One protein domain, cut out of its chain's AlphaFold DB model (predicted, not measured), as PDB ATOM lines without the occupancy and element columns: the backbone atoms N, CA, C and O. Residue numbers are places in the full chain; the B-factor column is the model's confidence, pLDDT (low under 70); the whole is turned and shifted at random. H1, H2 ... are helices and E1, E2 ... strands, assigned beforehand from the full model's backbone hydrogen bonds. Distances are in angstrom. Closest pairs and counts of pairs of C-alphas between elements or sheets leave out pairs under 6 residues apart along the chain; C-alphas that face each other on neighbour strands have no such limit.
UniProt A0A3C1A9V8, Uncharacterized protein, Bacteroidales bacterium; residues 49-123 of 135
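What this domain is: This is residues 49 to 123 of the 135 residues of an uncharacterized protein of Bacteroidales bacterium (UniProt A0A3C1A9V8). A strongly twisted sheet of four strands, E1 to E4, makes the body, and a small hairpin, E5 and E6, continues from E4 at one end of it. After E6 the backbone turns back toward the sheet, and the printed part ends in the tiny helix H1. The printed part has 75 residues, with six named strands followed by one named helix, and its class is mostly strand. The larger sheet has the order E1, E2, E3, E4, antiparallel throughout. The whole is loose, with a radius of gyration of the C-alphas of 14.3 A, and elongated, spanning 44 by 29 by 19 A.

Where its parts are: E1, residues 49 to 57, begins at C-alpha 49 (155.327, 140.561, 166.702) and is 25.9 A long. E2, residues 63 to 78, measures 36.5 A and bends by 93 degrees at residue 75. E3 is residues 82 to 91, 28.2 A, and E4 residues 94 to 100, 19.3 A. E5 is residues 102 to 105, E6 residues 108 to 111. H1, residues 120 to 123, ends at C-alpha 123 (157.197, 123.398, 161.847).

How they stand to each other: E1 to E4 form a meander, each strand the antiparallel neighbour of the one before. In the hairpin E1 and E2, N 52 and O 69 are 2.8 A apart, within hydrogen-bond range. So are N 72 and O 86 of E2 and E3, 2.8 A, and N 89 and O 96 of E3 and E4, 2.8 A. E4 runs on into E5 at 24 degrees. In the hairpin E5 and E6, N 103 and O 110 are 2.9 A apart. H1 is not on the larger sheet; it is too short for an O i to N i+4 pair, and its one O i to N i+3 pair is within range.

The domain as a whole: The farthest C-alphas, of Ala 60 and Leu 80, are 46.0 A apart. The printed part has no cut and no long link. Residues 78 to 81, 103 to 110 and 120 to 123 have pLDDT under 70.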
ATOM      1  N   THR A  49     154.425 141.126 167.703       89.19
ATOM      2  CA  THR A  49     155.327 140.561 166.702       89.19
ATOM      3  C   THR A  49     156.470 139.855 167.414       89.19
ATOM      4  O   THR A  49     157.147 140.461 168.241       89.19
ATOM      5  N   TRP A  50     156.692 138.593 167.066       85.81
ATOM      6  CA  TRP A  50     157.872 137.828 167.452       85.81
ATOM      7  C   TRP A  50     158.756 137.659 166.224       85.81
ATOM      8  O   TRP A  50     158.243 137.457 165.125       85.81
ATOM      9  N   THR A  51     160.069 137.782 166.403       88.31
ATOM     10  CA  THR A  51     161.058 137.589 165.337       88.31
ATOM     11  C   THR A  51     161.929 136.399 165.700       88.31
ATOM     12  O   THR A  51     162.401 136.310 166.831       88.31
ATOM     13  N   PHE A  52     162.122 135.507 164.742       83.88
ATOM     14  CA  PHE A  52     162.902 134.289 164.852       83.88
ATOM     15  C   PHE A  52     163.970 134.282 163.763       83.88
ATOM     16  O   PHE A  52     163.743 134.775 162.653       83.88
ATOM     17  N   THR A  53     165.108 133.685 164.084       85.31
ATOM     18  CA  THR A  53     166.145 133.349 163.111       85.31
ATOM     19  C   THR A  53     165.971 131.882 162.738       85.31
ATOM     20  O   THR A  53     165.915 131.036 163.630       85.31
ATOM     21  N   ALA A  54     165.844 131.591 161.446       82.38
ATOM     22  CA  ALA A  54     165.797 130.229 160.925       82.38
ATOM     23  C   ALA A  54     167.139 129.905 160.266       82.38
ATOM     24  O   ALA A  54     167.568 130.615 159.358       82.38
ATOM     25  N   GLU A  55     167.803 128.853 160.737       86.31
ATOM     26  CA  GLU A  55     169.106 128.406 160.246       86.31
ATOM     27  C   GLU A  55     168.953 127.051 159.557       86.31
ATOM     28  O   GLU A  55     168.358 126.126 160.111       86.31
ATOM     29  N   PHE A  56     169.485 126.945 158.343       84.75
ATOM     30  CA  PHE A  56     169.407 125.744 157.520       84.75
ATOM     31  C   PHE A  56     170.804 125.166 157.341       84.75
ATOM     32  O   PHE A  56     171.746 125.889 157.005       84.75
ATOM     33  N   TYR A  57     170.928 123.860 157.552       88.00
ATOM     34  CA  TYR A  57     172.190 123.135 157.490       88.00
ATOM     35  C   TYR A  57     172.124 122.059 156.408       88.00
ATOM     36  O   TYR A  57     171.072 121.466 156.177       88.00
ATOM     37  N   ASP A  58     173.241 121.807 155.728       89.56
ATOM     38  CA  ASP A  58     173.357 120.661 154.824       89.56
ATOM     39  C   ASP A  58     173.581 119.341 155.587       89.56
ATOM     40  O   ASP A  58     173.681 119.295 156.815       89.56
ATOM     41  N   THR A  59     173.700 118.232 154.852       92.19
ATOM     42  CA  THR A  59     173.948 116.898 155.425       92.19
ATOM     43  C   THR A  59     175.306 116.763 156.124       92.19
ATOM     44  O   THR A  59     175.512 115.803 156.864       92.19
ATOM     45  N   ALA A  60     176.225 117.711 155.921       96.38
ATOM     46  CA  ALA A  60     177.506 117.802 156.615       96.38
ATOM     47  C   ALA A  60     177.452 118.752 157.831       96.38
ATOM     48  O   ALA A  60     178.492 119.054 158.417       96.38
ATOM     49  N   ASN A  61     176.253 119.203 158.225       91.44
ATOM     50  CA  ASN A  61     176.008 120.144 159.317       91.44
ATOM     51  C   ASN A  61     176.660 121.524 159.104       91.44
ATOM     52  O   ASN A  61     177.013 122.222 160.059       91.44
ATOM     53  N   LYS A  62     176.845 121.937 157.848       95.69
ATOM     54  CA  LYS A  62     177.328 123.276 157.504       95.69
ATOM     55  C   LYS A  62     176.139 124.201 157.266       95.69
ATOM     56  O   LYS A  62     175.231 123.855 156.518       95.69
ATOM     57  N   LEU A  63     176.173 125.392 157.864       92.31
ATOM     58  CA  LEU A  63     175.166 126.432 157.650       92.31
ATOM     59  C   LEU A  63     175.154 126.859 156.173       92.31
ATOM     60  O   LEU A  63     176.179 127.291 155.639       92.31
ATOM     61  N   THR A  64     174.000 126.741 155.523       90.69
ATOM     62  CA  THR A  64     173.801 127.077 154.105       90.69
ATOM     63  C   THR A  64     172.938 128.314 153.905       90.69
ATOM     64  O   THR A  64     173.131 129.027 152.921       90.69
ATOM     65  N   ARG A  65     172.009 128.587 154.826       86.75
ATOM     66  CA  ARG A  65     171.097 129.731 154.757       86.75
ATOM     67  C   ARG A  65     170.670 130.172 156.150       86.75
ATOM     68  O   ARG A  65     170.431 129.340 157.025       86.75
ATOM     69  N   THR A  66     170.511 131.479 156.316       87.62
ATOM     70  CA  THR A  66     169.883 132.081 157.490       87.62
ATOM     71  C   THR A  66     168.796 133.030 157.027       87.62
ATOM     72  O   THR A  66     169.056 133.916 156.220       87.62
ATOM     73  N   ASP A  67     167.597 132.869 157.567       86.06
ATOM     74  CA  ASP A  67     166.446 133.696 157.235       86.06
ATOM     75  C   ASP A  67     165.853 134.350 158.488       86.06
ATOM     76  O   ASP A  67     166.002 133.863 159.613       86.06
ATOM     77  N   THR A  68     165.130 135.458 158.288       88.31
ATOM     78  CA  THR A  68     164.367 136.117 159.357       88.31
ATOM     79  C   THR A  68     162.878 135.832 159.202       88.31
ATOM     80  O   THR A  68     162.227 136.321 158.272       88.31
ATOM     81  N   LEU A  69     162.314 135.116 160.171       87.12
ATOM     82  CA  LEU A  69     160.893 134.800 160.246       87.12
ATOM     83  C   LEU A  69     160.207 135.679 161.293       87.12
ATOM     84  O   LEU A  69     160.697 135.839 162.406       87.12
ATOM     85  N   LYS A  70     159.043 136.241 160.972       89.50
ATOM     86  CA  LYS A  70     158.226 136.997 161.927       89.50
ATOM     87  C   LYS A  70     156.849 136.372 162.076       89.50
ATOM     88  O   LYS A  70     156.186 136.089 161.084       89.50
ATOM     89  N   LEU A  71     156.402 136.229 163.318       87.75
ATOM     90  CA  LEU A  71     155.028 135.898 163.680       87.75
ATOM     91  C   LEU A  71     154.342 137.176 164.145       87.75
ATOM     92  O   LEU A  71     154.768 137.770 165.132       87.75
ATOM     93  N   LYS A  72     153.284 137.602 163.462       89.75
ATOM     94  CA  LYS A  72     152.522 138.803 163.797       89.75
ATOM     95  C   LYS A  72     151.072 138.456 164.091       89.75
ATOM     96  O   LYS A  72     150.387 137.870 163.257       89.75
ATOM     97  N   THR A  73     150.579 138.887 165.241       87.00
ATOM     98  CA  THR A  73     149.144 138.901 165.543       87.00
ATOM     99  C   THR A  73     148.564 140.231 165.101       87.00
ATOM    100  O   THR A  73     149.150 141.278 165.373       87.00
ATOM    101  N   ILE A  74     147.421 140.211 164.436       85.31
ATOM    102  CA  ILE A  74     146.747 141.410 163.939       85.31
ATOM    103  C   ILE A  74     145.408 141.512 164.659       85.31
ATOM    104  O   ILE A  74     144.709 140.501 164.773       85.31
ATOM    105  N   ASN A  75     145.046 142.718 165.115       83.38
ATOM    106  CA  ASN A  75     143.730 143.018 165.687       83.38
ATOM    107  C   ASN A  75     142.613 142.948 164.633       83.38
ATOM    108  O   ASN A  75     142.019 143.939 164.214       83.38
ATOM    109  N   GLN A  76     142.381 141.747 164.133       80.06
ATOM    110  CA  GLN A  76     141.396 141.431 163.127       80.06
ATOM    111  C   GLN A  76     140.872 140.044 163.456       80.06
ATOM    112  O   GLN A  76     141.656 139.104 163.587       80.06
ATOM    113  N   ARG A  77     139.545 139.910 163.542       73.75
ATOM    114  CA  ARG A  77     138.922 138.600 163.719       73.75
ATOM    115  C   ARG A  77     139.270 137.700 162.538       73.75
ATOM    116  O   ARG A  77     138.997 138.029 161.384       73.75
ATOM    117  N   PHE A  78     139.843 136.555 162.851       69.44
ATOM    118  CA  PHE A  78     140.076 135.432 161.961       69.44
ATOM    119  C   PHE A  78     139.342 134.241 162.569       69.44
ATOM    120  O   PHE A  78     139.330 134.117 163.784       69.44
ATOM    121  N   MET A  79     138.667 133.414 161.767       65.81
ATOM    122  CA  MET A  79     137.915 132.241 162.254       65.81
ATOM    123  C   MET A  79     137.116 132.496 163.555       65.81
ATOM    124  O   MET A  79     137.505 132.006 164.603       65.81
ATOM    125  N   LEU A  80     136.021 133.268 163.470       66.12
ATOM    126  CA  LEU A  80     135.024 133.621 164.513       66.12
ATOM    127  C   LEU A  80     135.522 134.194 165.863       66.12
ATOM    128  O   LEU A  80     134.932 135.171 166.328       66.12
ATOM    129  N   THR A  81     136.571 133.649 166.477       67.56
ATOM    130  CA  THR A  81     136.949 133.872 167.881       67.56
ATOM    131  C   THR A  81     138.408 134.279 168.102       67.56
ATOM    132  O   THR A  81     138.746 134.661 169.215       67.56
ATOM    133  N   GLN A  82     139.279 134.263 167.086       70.62
ATOM    134  CA  GLN A  82     140.719 134.501 167.275       70.62
ATOM    135  C   GLN A  82     141.242 135.745 166.545       70.62
ATOM    136  O   GLN A  82     140.680 136.199 165.544       70.62
ATOM    137  N   ASN A  83     142.360 136.285 167.037       77.69
ATOM    138  CA  ASN A  83     143.148 137.268 166.299       77.69
ATOM    139  C   ASN A  83     143.806 136.601 165.089       77.69
ATOM    140  O   ASN A  83     144.283 135.469 165.167       77.69
ATOM    141  N   LYS A  84     143.873 137.321 163.971       83.75
ATOM    142  CA  LYS A  84     144.572 136.868 162.770       83.75
ATOM    143  C   LYS A  84     146.059 136.680 163.063       83.75
ATOM    144  O   LYS A  84     146.716 137.609 163.533       83.75
ATOM    145  N   ILE A  85     146.588 135.514 162.712       85.31
ATOM    146  CA  ILE A  85     148.016 135.212 162.781       85.31
ATOM    147  C   ILE A  85     148.605 135.328 161.374       85.31
ATOM    148  O   ILE A  85     148.053 134.803 160.407       85.31
ATOM    149  N   LYS A  86     149.717 136.050 161.247       89.81
ATOM    150  CA  LYS A  86     150.459 136.209 160.000       89.81
ATOM    151  C   LYS A  86     151.917 135.821 160.209       89.81
ATOM    152  O   LYS A  86     152.598 136.410 161.046       89.81
ATOM    153  N   TRP A  87     152.394 134.893 159.398       88.88
ATOM    154  CA  TRP A  87     153.808 134.598 159.243       88.88
ATOM    155  C   TRP A  87     154.385 135.452 158.119       88.88
ATOM    156  O   TRP A  87     153.751 135.617 157.077       88.88
ATOM    157  N   ILE A  88     155.566 136.017 158.344       91.38
ATOM    158  CA  ILE A  88     156.277 136.864 157.387       91.38
ATOM    159  C   ILE A  88     157.712 136.360 157.308       91.38
ATOM    160  O   ILE A  88     158.481 136.524 158.256       91.38
ATOM    161  N   LEU A  89     158.070 135.764 156.182       89.00
ATOM    162  CA  LEU A  89     159.436 135.393 155.856       89.00
ATOM    163  C   LEU A  89     160.088 136.541 155.092       89.00
ATOM    164  O   LEU A  89     159.567 136.963 154.062       89.00
ATOM    165  N   ASN A  90     161.223 137.029 155.586       85.06
ATOM    166  CA  ASN A  90     162.108 137.900 154.822       85.06
ATOM    167  C   ASN A  90     163.376 137.110 154.502       85.06
ATOM    168  O   ASN A  90     164.169 136.833 155.402       85.06
ATOM    169  N   SER A  91     163.521 136.750 153.231       74.50
ATOM    170  CA  SER A  91     164.743 136.185 152.659       74.50
ATOM    171  C   SER A  91     165.262 137.169 151.609       74.50
ATOM    172  O   SER A  91     164.459 137.932 151.068       74.50
ATOM    173  N   ASP A  92     166.568 137.189 151.343       70.69
ATOM    174  CA  ASP A  92     167.345 138.298 150.749       70.69
ATOM    175  C   ASP A  92     166.667 139.139 149.646       70.69
ATOM    176  O   ASP A  92     166.882 140.347 149.587       70.69
ATOM    177  N   ASN A  93     165.814 138.547 148.800       70.69
ATOM    178  CA  ASN A  93     165.124 139.246 147.706       70.69
ATOM    179  C   ASN A  93     163.587 139.126 147.708       70.69
ATOM    180  O   ASN A  93     162.940 139.528 146.738       70.69
ATOM    181  N   LYS A  94     162.973 138.549 148.746       79.38
ATOM    182  CA  LYS A  94     161.527 138.298 148.777       79.38
ATOM    183  C   LYS A  94     160.969 138.330 150.196       79.38
ATOM    184  O   LYS A  94     161.428 137.617 151.085       79.38
ATOM    185  N   THR A  95     159.888 139.086 150.360       87.38
ATOM    186  CA  THR A  95     158.986 138.936 151.501       87.38
ATOM    187  C   THR A  95     157.844 138.006 151.112       87.38
ATOM    188  O   THR A  95     157.132 138.264 150.141       87.38
ATOM    189  N   ILE A  96     157.671 136.920 151.862       88.62
ATOM    190  CA  ILE A  96     156.544 135.993 151.716       88.62
ATOM    191  C   ILE A  96     155.675 136.112 152.959       88.62
ATOM    192  O   ILE A  96     156.181 136.097 154.081       88.62
ATOM    193  N   GLU A  97     154.367 136.234 152.764       91.00
ATOM    194  CA  GLU A  97     153.409 136.299 153.859       91.00
ATOM    195  C   GLU A  97     152.398 135.164 153.765       91.00
ATOM    196  O   GLU A  97     151.864 134.883 152.695       91.00
ATOM    197  N   GLU A  98     152.063 134.579 154.909       87.38
ATOM    198  CA  GLU A  98     150.975 133.616 155.017       87.38
ATOM    199  C   GLU A  98     150.122 133.911 156.242       87.38
ATOM    200  O   GLU A  98     150.617 134.242 157.317       87.38
ATOM    201  N   THR A  99     148.806 133.815 156.069       87.44
ATOM    202  CA  THR A  99     147.864 133.900 157.184       87.44
ATOM    203  C   THR A  99     147.513 132.499 157.640       87.44
ATOM    204  O   THR A  99     147.015 131.706 156.845       87.44
ATOM    205  N   THR A 100     147.689 132.235 158.928       79.81
ATOM    206  CA  THR A 100     147.304 130.967 159.543       79.81
ATOM    207  C   THR A 100     146.358 131.216 160.714       79.81
ATOM    208  O   THR A 100     146.059 132.359 161.071       79.81
ATOM    209  N   GLY A 101     145.817 130.135 161.272       72.19
ATOM    210  CA  GLY A 101     145.015 130.180 162.491       72.19
ATOM    211  C   GLY A 101     145.685 129.423 163.629       72.19
ATOM    212  O   GLY A 101     146.688 128.736 163.442       72.19
ATOM    213  N   MET A 102     145.085 129.511 164.803       70.50
ATOM    214  CA  MET A 102     145.362 128.654 165.941       70.50
ATOM    215  C   MET A 102     144.152 127.784 166.273       70.50
ATOM    216  O   MET A 102     143.004 128.155 166.011       70.50
ATOM    217  N   ILE A 103     144.418 126.626 166.867       63.16
ATOM    218  CA  ILE A 103     143.413 125.852 167.585       63.16
ATOM    219  C   ILE A 103     143.607 126.151 169.065       63.16
ATOM    220  O   ILE A 103     144.639 125.804 169.638       63.16
ATOM    221  N   GLU A 104     142.597 126.771 169.660       60.62
ATOM    222  CA  GLU A 104     142.484 126.958 171.100       60.62
ATOM    223  C   GLU A 104     141.345 126.073 171.608       60.62
ATOM    224  O   GLU A 104     140.233 126.097 171.078       60.62
ATOM    225  N   ASN A 105     141.633 125.229 172.592       60.62
ATOM    226  CA  ASN A 105     140.608 124.612 173.424       60.62
ATOM    227  C   ASN A 105     141.153 124.404 174.839       60.62
ATOM    228  O   ASN A 105     142.336 124.627 175.093       60.62
ATOM    229  N   GLU A 106     140.302 123.920 175.743       57.19
ATOM    230  CA  GLU A 106     140.631 123.676 177.156       57.19
ATOM    231  C   GLU A 106     141.926 122.873 177.382       57.19
ATOM    232  O   GLU A 106     142.536 122.975 178.442       57.19
ATOM    233  N   LYS A 107     142.363 122.080 176.396       56.50
ATOM    234  CA  LYS A 107     143.509 121.171 176.497       56.50
ATOM    235  C   LYS A 107     144.729 121.604 175.689       56.50
ATOM    236  O   LYS A 107     145.797 121.043 175.911       56.50
ATOM    237  N   ARG A 108     144.598 122.519 174.719       56.59
ATOM    238  CA  ARG A 108     145.700 122.835 173.796       56.59
ATOM    239  C   ARG A 108     145.645 124.247 173.231       56.59
ATOM    240  O   ARG A 108     144.580 124.755 172.885       56.59
ATOM    241  N   LEU A 109     146.838 124.795 173.035       65.12
ATOM    242  CA  LEU A 109     147.112 125.933 172.172       65.12
ATOM    243  C   LEU A 109     148.026 125.444 171.049       65.12
ATOM    244  O   LEU A 109     149.139 124.997 171.316       65.12
ATOM    245  N   TRP A 110     147.563 125.509 169.806       66.56
ATOM    246  CA  TRP A 110     148.364 125.120 168.648       66.56
ATOM    247  C   TRP A 110     148.337 126.223 167.599       66.56
ATOM    248  O   TRP A 110     147.269 126.516 167.064       66.56
ATOM    249  N   ILE A 111     149.487 126.832 167.303       72.31
ATOM    250  CA  ILE A 111     149.626 127.751 166.169       72.31
ATOM    251  C   ILE A 111     149.882 126.915 164.922       72.31
ATOM    252  O   ILE A 111     150.847 126.156 164.878       72.31
ATOM    253  N   HIS A 112     149.055 127.091 163.894       73.06
ATOM    254  CA  HIS A 112     149.333 126.467 162.614       73.06
ATOM    255  C   HIS A 112     150.574 127.131 161.990       73.06
ATOM    256  O   HIS A 112     150.615 128.365 161.850       73.06
ATOM    257  N   PRO A 113     151.576 126.339 161.596       73.19
ATOM    258  CA  PRO A 113     152.809 126.874 161.045       73.19
ATOM    259  C   PRO A 113     152.679 127.460 159.638       73.19
ATOM    260  O   PRO A 113     151.683 127.173 158.965       73.19
ATOM    261  N   PRO A 114     153.674 128.242 159.177       77.06
ATOM    262  CA  PRO A 114     153.742 128.656 157.787       77.06
ATOM    263  C   PRO A 114     154.095 127.473 156.882       77.06
ATOM    264  O   PRO A 114     154.922 126.631 157.217       77.06
ATOM    265  N   ARG A 115     153.494 127.460 155.701       75.69
ATOM    266  CA  ARG A 115     153.714 126.545 154.583       75.69
ATOM    267  C   ARG A 115     154.593 127.206 153.521       75.69
ATOM    268  O   ARG A 115     154.259 127.209 152.338       75.69
ATOM    269  N   PHE A 116     155.700 127.811 153.947       78.25
ATOM    270  CA  PHE A 116     156.737 128.238 153.008       78.25
ATOM    271  C   PHE A 116     157.517 126.997 152.544       78.25
ATOM    272  O   PHE A 116     157.695 126.073 153.334       78.25
ATOM    273  N   ASP A 117     157.944 126.972 151.279       75.62
ATOM    274  CA  ASP A 117     158.409 125.778 150.548       75.62
ATOM    275  C   ASP A 117     159.219 124.759 151.372       75.62
ATOM    276  O   ASP A 117     158.835 123.597 151.447       75.62
ATOM    277  N   ASP A 118     160.310 125.180 152.012       75.19
ATOM    278  CA  ASP A 118     161.212 124.328 152.802       75.19
ATOM    279  C   ASP A 118     161.117 124.575 154.322       75.19
ATOM    280  O   ASP A 118     161.936 124.101 155.104       75.19
ATOM    281  N   TYR A 119     160.074 125.283 154.766       72.00
ATOM    282  CA  TYR A 119     159.802 125.572 156.180       72.00
ATOM    283  C   TYR A 119     158.923 124.514 156.857       72.00
ATOM    284  O   TYR A 119     158.720 124.570 158.074       72.00
ATOM    285  N   PHE A 120     158.411 123.534 156.107       62.62
ATOM    286  CA  PHE A 120     157.631 122.427 156.670       62.62
ATOM    287  C   PHE A 120     158.437 121.623 157.705       62.62
ATOM    288  O   PHE A 120     157.901 121.236 158.740       62.62
ATOM    289  N   GLU A 121     159.748 121.465 157.497       57.81
ATOM    290  CA  GLU A 121     160.611 120.674 158.387       57.81
ATOM    291  C   GLU A 121     160.793 121.308 159.778       57.81
ATOM    292  O   GLU A 121     160.839 120.600 160.783       57.81
ATOM    293  N   PHE A 122     160.823 122.646 159.867       54.94
ATOM    294  CA  PHE A 122     160.952 123.377 161.140       54.94
ATOM    295  C   PHE A 122     159.644 123.375 161.952       54.94
ATOM    296  O   PHE A 122     159.643 123.647 163.152       54.94
ATOM    297  N   THR A 123     158.516 123.065 161.313       50.97
ATOM    298  CA  THR A 123     157.197 123.398 161.847       50.97
ATOM    299  C   THR A 123     156.325 122.225 162.269       50.97
ATOM    300  O   THR A 123     155.380 122.419 163.039       50.97
TER     301      THR A 123